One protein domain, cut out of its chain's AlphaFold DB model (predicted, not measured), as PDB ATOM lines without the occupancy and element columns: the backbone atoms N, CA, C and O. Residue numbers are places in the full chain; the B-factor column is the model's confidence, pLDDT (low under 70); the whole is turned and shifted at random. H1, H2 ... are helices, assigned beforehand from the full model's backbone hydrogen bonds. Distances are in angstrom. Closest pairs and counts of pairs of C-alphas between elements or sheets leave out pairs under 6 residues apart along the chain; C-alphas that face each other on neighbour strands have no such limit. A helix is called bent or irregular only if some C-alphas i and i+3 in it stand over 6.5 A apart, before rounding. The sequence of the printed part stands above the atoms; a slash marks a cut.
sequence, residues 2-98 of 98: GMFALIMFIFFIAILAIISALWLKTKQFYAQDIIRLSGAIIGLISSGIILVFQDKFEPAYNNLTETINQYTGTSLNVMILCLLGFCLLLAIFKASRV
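What this domain is: This is residues 2 to 98 of the 98 residues of an uncharacterized protein of Bacillus sp. BPN334 (UniProt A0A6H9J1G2). A long helical hairpin, H1 and H2, forms one side of an open, three-sided frame; H3 turns off as the crossbar, and H4 folds back from the far part of H3 as a separate arm. The space between H4 and the hairpin is open, and residues 80 to 98 stand free. The 97 printed residues include four named helices, H1 to H4 in chain order, and no named strand; the class is all helix. The whole is loose, with a radius of gyration of the C-alphas of 16.7 A, and flat, spanning 51 by 35 by 18 A.

How they stand to each other: H1, residues 2 to 26, touches H2, residues 31 to 52, as a helical hairpin at a shallow tilt of 29 degrees, opposite ways; their closest C-alphas, of Phe 12 and Ala 40, are 5.3 A apart. H3, residues 54 to 72, is close to H2 but not clearly touching, about perpendicular at 77 degrees; their closest C-alphas, of Ile 50 and Phe 57, are 7.2 A apart. H3 has a kink of 26 degrees near residue 61, and is only just irregular: C-alphas 56 and 59 are 6.7 A apart. H3, with residues 64 to 69 alone, touches residues 76 to 77 of H4, residues 76 to 96, about perpendicular at 86 degrees; their closest C-alphas, of Thr 65 and Leu 76, are 5.1 A apart. H4 is apart from H1 and H2. Every O i to N i+4 pair is within hydrogen-bond range in H1, H2 and H4, and 13 of 15 in H3.

Where its parts are: H1 begins at C-alpha 2, (47.870, 27.106, -7.971), and is 36.2 A long from first to last C-alpha. H2 measures 32.0 A, H3 24.8 A and H4 30.4 A, H4 ending at C-alpha 96, (34.245, 58.002, -6.418).

The domain as a whole: The C-alphas farthest apart, of Lys 27 and Gln 70, are 52.1 A apart. The printed part has no cut, and its three links are tight. Residues 97 to 98 of the model have pLDDT under 70.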
ATOM      1  N   GLY A   2      47.200  26.559  -6.781       71.75
ATOM      2  CA  GLY A   2      47.870  27.106  -7.971       71.75
ATOM      3  C   GLY A   2      47.053  28.068  -8.841       71.75
ATOM      4  O   GLY A   2      47.570  29.107  -9.233       71.75
ATOM      5  N   MET A   3      45.762  27.804  -9.088       77.38
ATOM      6  CA  MET A   3      44.937  28.683  -9.939       77.38
ATOM      7  C   MET A   3      44.807  30.105  -9.368       77.38
ATOM      8  O   MET A   3      44.870  31.083 -10.107       77.38
ATOM      9  N   PHE A   4      44.684  30.232  -8.044       74.69
ATOM     10  CA  PHE A   4      44.578  31.529  -7.373       74.69
ATOM     11  C   PHE A   4      45.906  32.298  -7.429       74.69
ATOM     12  O   PHE A   4      45.925  33.495  -7.712       74.69
ATOM     13  N   ALA A   5      47.025  31.597  -7.230       78.88
ATOM     14  CA  ALA A   5      48.359  32.174  -7.362       78.88
ATOM     15  C   ALA A   5      48.647  32.633  -8.804       78.88
ATOM     16  O   ALA A   5      49.248  33.687  -9.002       78.88
ATOM     17  N   LEU A   6      48.148  31.900  -9.805       81.25
ATOM     18  CA  LEU A   6      48.284  32.231 -11.226       81.25
ATOM     19  C   LEU A   6      47.500  33.500 -11.584       81.25
ATOM     20  O   LEU A   6      48.040  34.400 -12.225       81.25
ATOM     21  N   ILE A   7      46.259  33.619 -11.100       83.62
ATOM     22  CA  ILE A   7      45.443  34.831 -11.273       83.62
ATOM     23  C   ILE A   7      46.142  36.047 -10.648       83.62
ATOM     24  O   ILE A   7      46.242  37.094 -11.290       83.62
ATOM     25  N   MET A   8      46.681  35.904  -9.432       82.44
ATOM     26  CA  MET A   8      47.431  36.980  -8.771       82.44
ATOM     27  C   MET A   8      48.700  37.362  -9.539       82.44
ATOM     28  O   MET A   8      48.996  38.546  -9.690       82.44
ATOM     29  N   PHE A   9      49.424  36.379 -10.073       83.38
ATOM     30  CA  PHE A   9      50.626  36.616 -10.868       83.38
ATOM     31  C   PHE A   9      50.320  37.426 -12.138       83.38
ATOM     32  O   PHE A   9      50.971  38.441 -12.396       83.38
ATOM     33  N   ILE A  10      49.273  37.050 -12.883       86.31
ATOM     34  CA  ILE A  10      48.811  37.800 -14.066       86.31
ATOM     35  C   ILE A  10      48.380  39.220 -13.678       86.31
ATOM     36  O   ILE A  10      48.708  40.180 -14.378       86.31
ATOM     37  N   PHE A  11      47.681  39.377 -12.553       85.44
ATOM     38  CA  PHE A  11      47.237  40.683 -12.067       85.44
ATOM     39  C   PHE A  11      48.412  41.630 -11.778       85.44
ATOM     40  O   PHE A  11      48.400  42.780 -12.224       85.44
ATOM     41  N   PHE A  12      49.462  41.156 -11.100       85.88
ATOM     42  CA  PHE A  12      50.647  41.980 -10.835       85.88
ATOM     43  C   PHE A  12      51.437  42.318 -12.107       85.88
ATOM     44  O   PHE A  12      51.936  43.440 -12.224       85.88
ATOM     45  N   ILE A  13      51.489  41.409 -13.090       88.25
ATOM     46  CA  ILE A  13      52.050  41.706 -14.421       88.25
ATOM     47  C   ILE A  13      51.255  42.819 -15.109       88.25
ATOM     48  O   ILE A  13      51.847  43.758 -15.642       88.25
ATOM     49  N   ALA A  14      49.922  42.751 -15.076       86.56
ATOM     50  CA  ALA A  14      49.072  43.775 -15.674       86.56
ATOM     51  C   ALA A  14      49.296  45.149 -15.019       86.56
ATOM     52  O   ALA A  14      49.414  46.150 -15.723       86.56
ATOM     53  N   ILE A  15      49.438  45.204 -13.688       85.81
ATOM     54  CA  ILE A  15      49.767  46.447 -12.973       85.81
ATOM     55  C   ILE A  15      51.118  47.007 -13.429       85.81
ATOM     56  O   ILE A  15      51.216  48.200 -13.721       85.81
ATOM     57  N   LEU A  16      52.148  46.162 -13.526       87.38
ATOM     58  CA  LEU A  16      53.469  46.574 -14.009       87.38
ATOM     59  C   LEU A  16      53.406  47.128 -15.435       87.38
ATOM     60  O   LEU A  16      54.000  48.174 -15.708       87.38
ATOM     61  N   ALA A  17      52.652  46.476 -16.322       86.56
ATOM     62  CA  ALA A  17      52.455  46.932 -17.694       86.56
ATOM     63  C   ALA A  17      51.740  48.291 -17.747       86.56
ATOM     64  O   ALA A  17      52.181  49.186 -18.466       86.56
ATOM     65  N   ILE A  18      50.685  48.480 -16.944       86.50
ATOM     66  CA  ILE A  18      49.943  49.747 -16.864       86.50
ATOM     67  C   ILE A  18      50.844  50.871 -16.353       86.50
ATOM     68  O   ILE A  18      50.890  51.930 -16.972       86.50
ATOM     69  N   ILE A  19      51.586  50.651 -15.261       84.50
ATOM     70  CA  ILE A  19      52.488  51.665 -14.690       84.50
ATOM     71  C   ILE A  19      53.612  52.007 -15.681       84.50
ATOM     72  O   ILE A  19      53.934  53.180 -15.859       84.50
ATOM     73  N   SER A  20      54.158  51.009 -16.380       83.00
ATOM     74  CA  SER A  20      55.189  51.215 -17.409       83.00
ATOM     75  C   SER A  20      54.654  51.998 -18.614       83.00
ATOM     76  O   SER A  20      55.326  52.900 -19.115       83.00
ATOM     77  N   ALA A  21      53.427  51.705 -19.059       84.38
ATOM     78  CA  ALA A  21      52.752  52.447 -20.125       84.38
ATOM     79  C   ALA A  21      52.425  53.889 -19.706       84.38
ATOM     80  O   ALA A  21      52.569  54.817 -20.505       84.38
ATOM     81  N   LEU A  22      52.026  54.093 -18.446       83.31
ATOM     82  CA  LEU A  22      51.798  55.425 -17.890       83.31
ATOM     83  C   LEU A  22      53.098  56.229 -17.872       83.31
ATOM     84  O   LEU A  22      53.115  57.359 -18.353       83.31
ATOM     85  N   TRP A  23      54.192  55.613 -17.415       81.25
ATOM     86  CA  TRP A  23      55.516  56.228 -17.413       81.25
ATOM     87  C   TRP A  23      55.996  56.599 -18.818       81.25
ATOM     88  O   TRP A  23      56.498  57.701 -19.016       81.25
ATOM     89  N   LEU A  24      55.788  55.734 -19.816       82.06
ATOM     90  CA  LEU A  24      56.105  56.045 -21.216       82.06
ATOM     91  C   LEU A  24      55.374  57.303 -21.710       82.06
ATOM     92  O   LEU A  24      55.933  58.076 -22.491       82.06
ATOM     93  N   LYS A  25      54.142  57.527 -21.238       80.88
ATOM     94  CA  LYS A  25      53.313  58.675 -21.621       80.88
ATOM     95  C   LYS A  25      53.685  59.959 -20.875       80.88
ATOM     96  O   LYS A  25      53.733  61.018 -21.494       80.88
ATOM     97  N   THR A  26      53.917  59.893 -19.565       81.56
ATOM     98  CA  THR A  26      54.151  61.081 -18.719       81.56
ATOM     99  C   THR A  26      55.629  61.398 -18.499       81.56
ATOM    100  O   THR A  26      55.950  62.503 -18.067       81.56
ATOM    101  N   LYS A  27      56.536  60.451 -18.781       75.62
ATOM    102  CA  LYS A  27      57.986  60.496 -18.495       75.62
ATOM    103  C   LYS A  27      58.345  60.844 -17.045       75.62
ATOM    104  O   LYS A  27      59.489  61.185 -16.753       75.62
ATOM    105  N   GLN A  28      57.389  60.750 -16.128       76.25
ATOM    106  CA  GLN A  28      57.559  61.064 -14.716       76.25
ATOM    107  C   GLN A  28      56.880  59.984 -13.883       76.25
ATOM    108  O   GLN A  28      55.765  59.563 -14.192       76.25
ATOM    109  N   PHE A  29      57.561  59.551 -12.825       72.75
ATOM    110  CA  PHE A  29      56.961  58.736 -11.778       72.75
ATOM    111  C   PHE A  29      56.512  59.652 -10.648       72.75
ATOM    112  O   PHE A  29      57.338  60.328 -10.033       72.75
ATOM    113  N   TYR A  30      55.216  59.652 -10.346       75.06
ATOM    114  CA  TYR A  30      54.743  60.273  -9.117       75.06
ATOM    115  C   TYR A  30      55.082  59.373  -7.924       75.06
ATOM    116  O   TYR A  30      55.171  58.150  -8.051       75.06
ATOM    117  N   ALA A  31      55.224  59.962  -6.733       77.62
ATOM    118  CA  ALA A  31      55.539  59.213  -5.510       77.62
ATOM    119  C   ALA A  31      54.561  58.046  -5.262       77.62
ATOM    120  O   ALA A  31      54.952  56.973  -4.809       77.62
ATOM    121  N   GLN A  32      53.290  58.230  -5.626       77.50
ATOM    122  CA  GLN A  32      52.262  57.202  -5.501       77.50
ATOM    123  C   GLN A  32      52.446  56.036  -6.489       77.50
ATOM    124  O   GLN A  32      52.127  54.898  -6.145       77.50
ATOM    125  N   ASP A  33      52.995  56.286  -7.681       76.75
ATOM    126  CA  ASP A  33      53.273  55.245  -8.675       76.75
ATOM    127  C   ASP A  33      54.445  54.364  -8.237       76.75
ATOM    128  O   ASP A  33      54.391  53.151  -8.409       76.75
ATOM    129  N   ILE A  34      55.454  54.947  -7.580       80.94
ATOM    130  CA  ILE A  34      56.598  54.210  -7.019       80.94
ATOM    131  C   ILE A  34      56.137  53.248  -5.916       80.94
ATOM    132  O   ILE A  34      56.561  52.094  -5.886       80.94
ATOM    133  N   ILE A  35      55.231  53.693  -5.038       83.88
ATOM    134  CA  ILE A  35      54.656  52.848  -3.976       83.88
ATOM    135  C   ILE A  35      53.827  51.702  -4.575       83.88
ATOM    136  O   ILE A  35      53.885  50.566  -4.104       83.88
ATOM    137  N   ARG A  36      53.051  51.974  -5.631       82.31
ATOM    138  CA  ARG A  36      52.282  50.935  -6.335       82.31
ATOM    139  C   ARG A  36      53.196  49.941  -7.045       82.31
ATOM    140  O   ARG A  36      52.919  48.746  -7.025       82.31
ATOM    141  N   LEU A  37      54.288  50.426  -7.632       84.56
ATOM    142  CA  LEU A  37      55.279  49.611  -8.324       84.56
ATOM    143  C   LEU A  37      56.007  48.672  -7.357       84.56
ATOM    144  O   LEU A  37      56.111  47.481  -7.637       84.56
ATOM    145  N   SER A  38      56.459  49.174  -6.204       85.25
ATOM    146  CA  SER A  38      57.123  48.339  -5.196       85.25
ATOM    147  C   SER A  38      56.187  47.252  -4.664       85.25
ATOM    148  O   SER A  38      56.581  46.087  -4.595       85.25
ATOM    149  N   GLY A  39      54.923  47.597  -4.393       85.19
ATOM    150  CA  GLY A  39      53.894  46.627  -4.020       85.19
ATOM    151  C   GLY A  39      53.651  45.569  -5.102       85.19
ATOM    152  O   GLY A  39      53.583  44.380  -4.792       85.19
ATOM    153  N   ALA A  40      53.580  45.978  -6.374       86.00
ATOM    154  CA  ALA A  40      53.385  45.057  -7.493       86.00
ATOM    155  C   ALA A  40      54.572  44.099  -7.683       86.00
ATOM    156  O   ALA A  40      54.359  42.915  -7.925       86.00
ATOM    157  N   ILE A  41      55.810  44.576  -7.513       88.50
ATOM    158  CA  ILE A  41      57.019  43.740  -7.591       88.50
ATOM    159  C   ILE A  41      57.036  42.708  -6.459       88.50
ATOM    160  O   ILE A  41      57.249  41.523  -6.716       88.50
ATOM    161  N   ILE A  42      56.765  43.127  -5.218       89.25
ATOM    162  CA  ILE A  42      56.701  42.212  -4.067       89.25
ATOM    163  C   ILE A  42      55.606  41.160  -4.290       89.25
ATOM    164  O   ILE A  42      55.838  39.971  -4.062       89.25
ATOM    165  N   GLY A  43      54.435  41.584  -4.774       87.50
ATOM    166  CA  GLY A  43      53.321  40.695  -5.098       87.50
ATOM    167  C   GLY A  43      53.657  39.690  -6.201       87.50
ATOM    168  O   GLY A  43      53.332  38.506  -6.080       87.50
ATOM    169  N   LEU A  44      54.372  40.123  -7.241       88.44
ATOM    170  CA  LEU A  44      54.807  39.270  -8.346       88.44
ATOM    171  C   LEU A  44      55.831  38.225  -7.891       88.44
ATOM    172  O   LEU A  44      55.678  37.047  -8.201       88.44
ATOM    173  N   ILE A  45      56.837  38.629  -7.112       88.44
ATOM    174  CA  ILE A  45      57.840  37.699  -6.571       88.44
ATOM    175  C   ILE A  45      57.167  36.685  -5.641       88.44
ATOM    176  O   ILE A  45      57.388  35.483  -5.773       88.44
ATOM    177  N   SER A  46      56.298  37.153  -4.742       86.38
ATOM    178  CA  SER A  46      55.603  36.286  -3.783       86.38
ATOM    179  C   SER A  46      54.690  35.279  -4.487       86.38
ATOM    180  O   SER A  46      54.732  34.090  -4.183       86.38
ATOM    181  N   SER A  47      53.899  35.727  -5.468       86.50
ATOM    182  CA  SER A  47      53.037  34.834  -6.257       86.50
ATOM    183  C   SER A  47      53.840  33.868  -7.131       86.50
ATOM    184  O   SER A  47      53.473  32.698  -7.224       86.50
ATOM    185  N   GLY A  48      54.971  34.307  -7.692       84.94
ATOM    186  CA  GLY A  48      55.896  33.445  -8.427       84.94
ATOM    187  C   GLY A  48      56.487  32.331  -7.558       84.94
ATOM    188  O   GLY A  48      56.478  31.171  -7.965       84.94
ATOM    189  N   ILE A  49      56.927  32.648  -6.336       86.62
ATOM    190  CA  ILE A  49      57.419  31.649  -5.371       86.62
ATOM    191  C   ILE A  49      56.311  30.645  -5.030       86.62
ATOM    192  O   ILE A  49      56.555  29.441  -5.044       86.62
ATOM    193  N   ILE A  50      55.089  31.121  -4.767       85.81
ATOM    194  CA  ILE A  50      53.952  30.246  -4.447       85.81
ATOM    195  C   ILE A  50      53.626  29.314  -5.620       85.81
ATOM    196  O   ILE A  50      53.332  28.149  -5.385       85.81
ATOM    197  N   LEU A  51      53.700  29.793  -6.866       85.06
ATOM    198  CA  LEU A  51      53.469  28.969  -8.057       85.06
ATOM    199  C   LEU A  51      54.539  27.890  -8.239       85.06
ATOM    200  O   LEU A  51      54.205  26.730  -8.462       85.06
ATOM    201  N   VAL A  52      55.817  28.261  -8.129       85.69
ATOM    202  CA  VAL A  52      56.943  27.336  -8.346       85.69
ATOM    203  C   VAL A  52      57.029  26.283  -7.240       85.69
ATOM    204  O   VAL A  52      57.369  25.135  -7.507       85.69
ATOM    205  N   PHE A  53      56.713  26.656  -6.000       86.31
ATOM    206  CA  PHE A  53      56.807  25.774  -4.837       86.31
ATOM    207  C   PHE A  53      55.441  25.312  -4.318       86.31
ATOM    208  O   PHE A  53      55.344  24.902  -3.160       86.31
ATOM    209  N   GLN A  54      54.394  25.360  -5.150       81.81
ATOM    210  CA  GLN A  54      53.017  25.079  -4.727       81.81
ATOM    211  C   GLN A  54      52.894  23.742  -3.988       81.81
ATOM    212  O   GLN A  54      52.296  23.702  -2.919       81.81
ATOM    213  N   ASP A  55      53.574  22.696  -4.465       83.38
ATOM    214  CA  ASP A  55      53.485  21.346  -3.900       83.38
ATOM    215  C   ASP A  55      54.037  21.269  -2.467       83.38
ATOM    216  O   ASP A  55      53.636  20.417  -1.674       83.38
ATOM    217  N   LYS A  56      54.950  22.181  -2.101       84.69
ATOM    218  CA  LYS A  56      55.493  22.279  -0.737       84.69
ATOM    219  C   LYS A  56      54.607  23.105   0.192       84.69
ATOM    220  O   LYS A  56      54.574  22.837   1.391       84.69
ATOM    221  N   PHE A  57      53.914  24.111  -0.341       82.00
ATOM    222  CA  PHE A  57      53.059  25.005   0.445       82.00
ATOM    223  C   PHE A  57      51.625  24.489   0.597       82.00
ATOM    224  O   PHE A  57      50.980  24.789   1.599       82.00
ATOM    225  N   GLU A  58      51.137  23.686  -0.347       83.25
ATOM    226  CA  GLU A  58      49.783  23.127  -0.349       83.25
ATOM    227  C   GLU A  58      49.438  22.309   0.911       83.25
ATOM    228  O   GLU A  58      48.383  22.575   1.489       83.25
ATOM    229  N   PRO A  59      50.291  21.405   1.443       86.50
ATOM    230  CA  PRO A  59      49.968  20.691   2.682       86.50
ATOM    231  C   PRO A  59      49.881  21.621   3.902       86.50
ATOM    232  O   PRO A  59      48.968  21.492   4.715       86.50
ATOM    233  N   ALA A  60      50.783  22.602   4.015       85.00
ATOM    234  CA  ALA A  60      50.734  23.586   5.096       85.00
ATOM    235  C   ALA A  60      49.477  24.467   4.998       85.00
ATOM    236  O   ALA A  60      48.816  24.732   6.004       85.00
ATOM    237  N   TYR A  61      49.119  24.879   3.781       83.00
ATOM    238  CA  TYR A  61      47.914  25.650   3.510       83.00
ATOM    239  C   TYR A  61      46.631  24.873   3.817       83.00
ATOM    240  O   TYR A  61      45.699  25.439   4.391       83.00
ATOM    241  N   ASN A  62      46.578  23.587   3.467       87.44
ATOM    242  CA  ASN A  62      45.420  22.737   3.732       87.44
ATOM    243  C   ASN A  62      45.219  22.534   5.238       87.44
ATOM    244  O   ASN A  62      44.111  22.752   5.719       87.44
ATOM    245  N   ASN A  63      46.289  22.259   5.992       88.62
ATOM    246  CA  ASN A  63      46.226  22.145   7.455       88.62
ATOM    247  C   ASN A  63      45.747  23.448   8.114       88.62
ATOM    248  O   ASN A  63      44.906  23.441   9.016       88.62
ATOM    249  N   LEU A  64      46.260  24.590   7.646       86.12
ATOM    250  CA  LEU A  64      45.841  25.910   8.123       86.12
ATOM    251  C   LEU A  64      44.364  26.181   7.791       86.12
ATOM    252  O   LEU A  64      43.615  26.679   8.630       86.12
ATOM    253  N   THR A  65      43.945  25.834   6.574       87.06
ATOM    254  CA  THR A  65      42.562  25.993   6.107       87.06
ATOM    255  C   THR A  65      41.606  25.129   6.910       87.06
ATOM    256  O   THR A  65      40.540  25.609   7.281       87.06
ATOM    257  N   GLU A  66      41.984  23.890   7.208       89.12
ATOM    258  CA  GLU A  66      41.197  22.978   8.032       89.12
ATOM    259  C   GLU A  66      41.064  23.499   9.466       89.12
ATOM    260  O   GLU A  66      39.955  23.567   9.989       89.12
ATOM    261  N   THR A  67      42.165  23.975  10.057       88.38
ATOM    262  CA  THR A  67      42.156  24.596  11.390       88.38
ATOM    263  C   THR A  67      41.213  25.801  11.417       88.38
ATOM    264  O   THR A  67      40.326  25.886  12.262       88.38
ATOM    265  N   ILE A  68      41.341  26.722  10.456       85.88
ATOM    266  CA  ILE A  68      40.458  27.893  10.368       85.88
ATOM    267  C   ILE A  68      39.003  27.475  10.140       85.88
ATOM    268  O   ILE A  68      38.112  28.053  10.764       85.88
ATOM    269  N   ASN A  69      38.749  26.459   9.315       90.00
ATOM    270  CA  ASN A  69      37.404  25.943   9.084       90.00
ATOM    271  C   ASN A  69      36.781  25.370  10.364       90.00
ATOM    272  O   ASN A  69      35.612  25.622  10.632       90.00
ATOM    273  N   GLN A  70      37.559  24.680  11.200       90.06
ATOM    274  CA  GLN A  70      37.077  24.176  12.491       90.06
ATOM    275  C   GLN A  70      36.657  25.305  13.446       90.06
ATOM    276  O   GLN A  70      35.660  25.160  14.149       90.06
ATOM    277  N   TYR A  71      37.373  26.434  13.460       86.88
ATOM    278  CA  TYR A  71      37.062  27.556  14.360       86.88
ATOM    279  C   TYR A  71      36.016  28.532  13.818       86.88
ATOM    280  O   TYR A  71      35.255  29.109  14.589       86.88
ATOM    281  N   THR A  72      35.996  28.764  12.507       84.44
ATOM    282  CA  THR A  72      35.160  29.805  11.882       84.44
ATOM    283  C   THR A  72      33.982  29.242  11.094       84.44
ATOM    284  O   THR A  72      33.081  29.995  10.736       84.44
ATOM    285  N   GLY A  73      33.975  27.935  10.808       86.62
ATOM    286  CA  GLY A  73      33.001  27.296   9.920       86.62
ATOM    287  C   GLY A  73      33.166  27.681   8.446       86.62
ATOM    288  O   GLY A  73      32.273  27.422   7.642       86.62
ATOM    289  N   THR A  74      34.267  28.351   8.082       84.44
ATOM    290  CA  THR A  74      34.508  28.847   6.722       84.44
ATOM    291  C   THR A  74      35.915  28.498   6.248       84.44
ATOM    292  O   THR A  74      36.867  28.461   7.026       84.44
ATOM    293  N   SER A  75      36.072  28.294   4.937       82.69
ATOM    294  CA  SER A  75      37.398  28.091   4.355       82.69
ATOM    295  C   SER A  75      38.208  29.389   4.312       82.69
ATOM    296  O   SER A  75      37.704  30.472   4.007       82.69
ATOM    297  N   LEU A  76      39.513  29.253   4.517       82.81
ATOM    298  CA  LEU A  76      40.478  30.345   4.461       82.81
ATOM    299  C   LEU A  76      40.432  31.102   3.119       82.81
ATOM    300  O   LEU A  76      40.506  32.330   3.098       82.81
ATOM    301  N   ASN A  77      40.214  30.393   2.005       81.69
ATOM    302  CA  ASN A  77      40.011  30.995   0.682       81.69
ATOM    303  C   ASN A  77      38.836  31.978   0.646       81.69
ATOM    304  O   ASN A  77      38.973  33.075   0.107       81.69
ATOM    305  N   VAL A  78      37.690  31.604   1.223       83.31
ATOM    306  CA  VAL A  78      36.501  32.471   1.268       83.31
ATOM    307  C   VAL A  78      36.794  33.714   2.103       83.31
ATOM    308  O   VAL A  78      36.464  34.825   1.694       83.31
ATOM    309  N   MET A  79      37.493  33.546   3.226       85.19
ATOM    310  CA  MET A  79      37.866  34.660   4.095       85.19
ATOM    311  C   MET A  79      38.795  35.662   3.389       85.19
ATOM    312  O   MET A  79      38.548  36.868   3.441       85.19
ATOM    313  N   ILE A  80      39.815  35.171   2.668       83.75
ATOM    314  CA  ILE A  80      40.711  36.012   1.853       83.75
ATOM    315  C   ILE A  80      39.931  36.728   0.746       83.75
ATOM    316  O   ILE A  80      40.138  37.922   0.532       83.75
ATOM    317  N   LEU A  81      39.033  36.026   0.049       82.88
ATOM    318  CA  LEU A  81      38.251  36.601  -1.046       82.88
ATOM    319  C   LEU A  81      37.341  37.737  -0.555       82.88
ATOM    320  O   LEU A  81      37.287  38.795  -1.183       82.88
ATOM    321  N   CYS A  82      36.675  37.551   0.587       86.44
ATOM    322  CA  CYS A  82      35.848  38.584   1.210       86.44
ATOM    323  C   CYS A  82      36.674  39.815   1.610       86.44
ATOM    324  O   CYS A  82      36.255  40.943   1.352       86.44
ATOM    325  N   LEU A  83      37.863  39.612   2.186       86.88
ATOM    326  CA  LEU A  83      38.793  40.693   2.527       86.88
ATOM    327  C   LEU A  83      39.245  41.469   1.285       86.88
ATOM    328  O   LEU A  83      39.193  42.699   1.273       86.88
ATOM    329  N   LEU A  84      39.628  40.757   0.221       83.25
ATOM    330  CA  LEU A  84      40.015  41.364  -1.052       83.25
ATOM    331  C   LEU A  84      38.862  42.190  -1.642       83.25
ATOM    332  O   LEU A  84      39.060  43.343  -2.029       83.25
ATOM    333  N   GLY A  85      37.651  41.625  -1.666       85.38
ATOM    334  CA  GLY A  85      36.445  42.308  -2.134       85.38
ATOM    335  C   GLY A  85      36.133  43.568  -1.325       85.38
ATOM    336  O   GLY A  85      35.839  44.614  -1.903       85.38
ATOM    337  N   PHE A  86      36.276  43.512   0.000       88.25
ATOM    338  CA  PHE A  86      36.098  44.671   0.872       88.25
ATOM    339  C   PHE A  86      37.131  45.775   0.594       88.25
ATOM    340  O   PHE A  86      36.768  46.946   0.466       88.25
ATOM    341  N   CYS A  87      38.409  45.418   0.424       83.75
ATOM    342  CA  CYS A  87      39.449  46.377   0.045       83.75
ATOM    343  C   CYS A  87      39.171  47.034  -1.316       83.75
ATOM    344  O   CYS A  87      39.373  48.242  -1.462       83.75
ATOM    345  N   LEU A  88      38.682  46.268  -2.298       82.06
ATOM    346  CA  LEU A  88      38.294  46.798  -3.608       82.06
ATOM    347  C   LEU A  88      37.110  47.761  -3.505       82.06
ATOM    348  O   LEU A  88      37.158  48.840  -4.093       82.06
ATOM    349  N   LEU A  89      36.088  47.421  -2.716       86.81
ATOM    350  CA  LEU A  89      34.963  48.320  -2.450       86.81
ATOM    351  C   LEU A  89      35.445  49.642  -1.845       86.81
ATOM    352  O   LEU A  89      35.090  50.705  -2.349       86.81
ATOM    353  N   LEU A  90      36.310  49.597  -0.826       85.75
ATOM    354  CA  LEU A  90      36.896  50.804  -0.233       85.75
ATOM    355  C   LEU A  90      37.693  51.633  -1.249       85.75
ATOM    356  O   LEU A  90      37.620  52.863  -1.234       85.75
ATOM    357  N   ALA A  91      38.442  50.977  -2.140       80.12
ATOM    358  CA  ALA A  91      39.191  51.656  -3.191       80.12
ATOM    359  C   ALA A  91      38.263  52.372  -4.184       80.12
ATOM    360  O   ALA A  91      38.526  53.528  -4.523       80.12
ATOM    361  N   ILE A  92      37.164  51.729  -4.594       84.19
ATOM    362  CA  ILE A  92      36.140  52.331  -5.460       84.19
ATOM    363  C   ILE A  92      35.483  53.514  -4.751       84.19
ATOM    364  O   ILE A  92      35.461  54.606  -5.305       84.19
ATOM    365  N   PHE A  93      35.029  53.344  -3.503       85.56
ATOM    366  CA  PHE A  93      34.436  54.435  -2.721       85.56
ATOM    367  C   PHE A  93      35.373  55.638  -2.601       85.56
ATOM    368  O   PHE A  93      34.933  56.776  -2.739       85.56
ATOM    369  N   LYS A  94      36.670  55.402  -2.375       80.62
ATOM    370  CA  LYS A  94      37.673  56.470  -2.329       80.62
ATOM    371  C   LYS A  94      37.856  57.147  -3.689       80.62
ATOM    372  O   LYS A  94      38.010  58.361  -3.723       80.62
ATOM    373  N   ALA A  95      37.845  56.387  -4.784       76.88
ATOM    374  CA  ALA A  95      37.956  56.928  -6.136       76.88
ATOM    375  C   ALA A  95      36.712  57.731  -6.555       76.88
ATOM    376  O   ALA A  95      36.854  58.752  -7.211       76.88
ATOM    377  N   SER A  96      35.513  57.310  -6.142       77.06
ATOM    378  CA  SER A  96      34.245  58.002  -6.418       77.06
ATOM    379  C   SER A  96      34.000  59.236  -5.546       77.06
ATOM    380  O   SER A  96      33.062  59.981  -5.805       77.06
ATOM    381  N   ARG A  97      34.794  59.438  -4.487       62.59
ATOM    382  CA  ARG A  97      34.738  60.632  -3.625       62.59
ATOM    383  C   ARG A  97      35.686  61.752  -4.085       62.59
ATOM    384  O   ARG A  97      35.878  62.706  -3.331       62.59
ATOM    385  N   VAL A  98      36.304  61.590  -5.259       49.25
ATOM    386  CA  VAL A  98      37.008  62.636  -6.025       49.25
ATOM    387  C   VAL A  98      35.995  63.316  -6.933       49.25
ATOM    388  O   VAL A  98      36.022  64.562  -6.981       49.25
TER     389      VAL A  98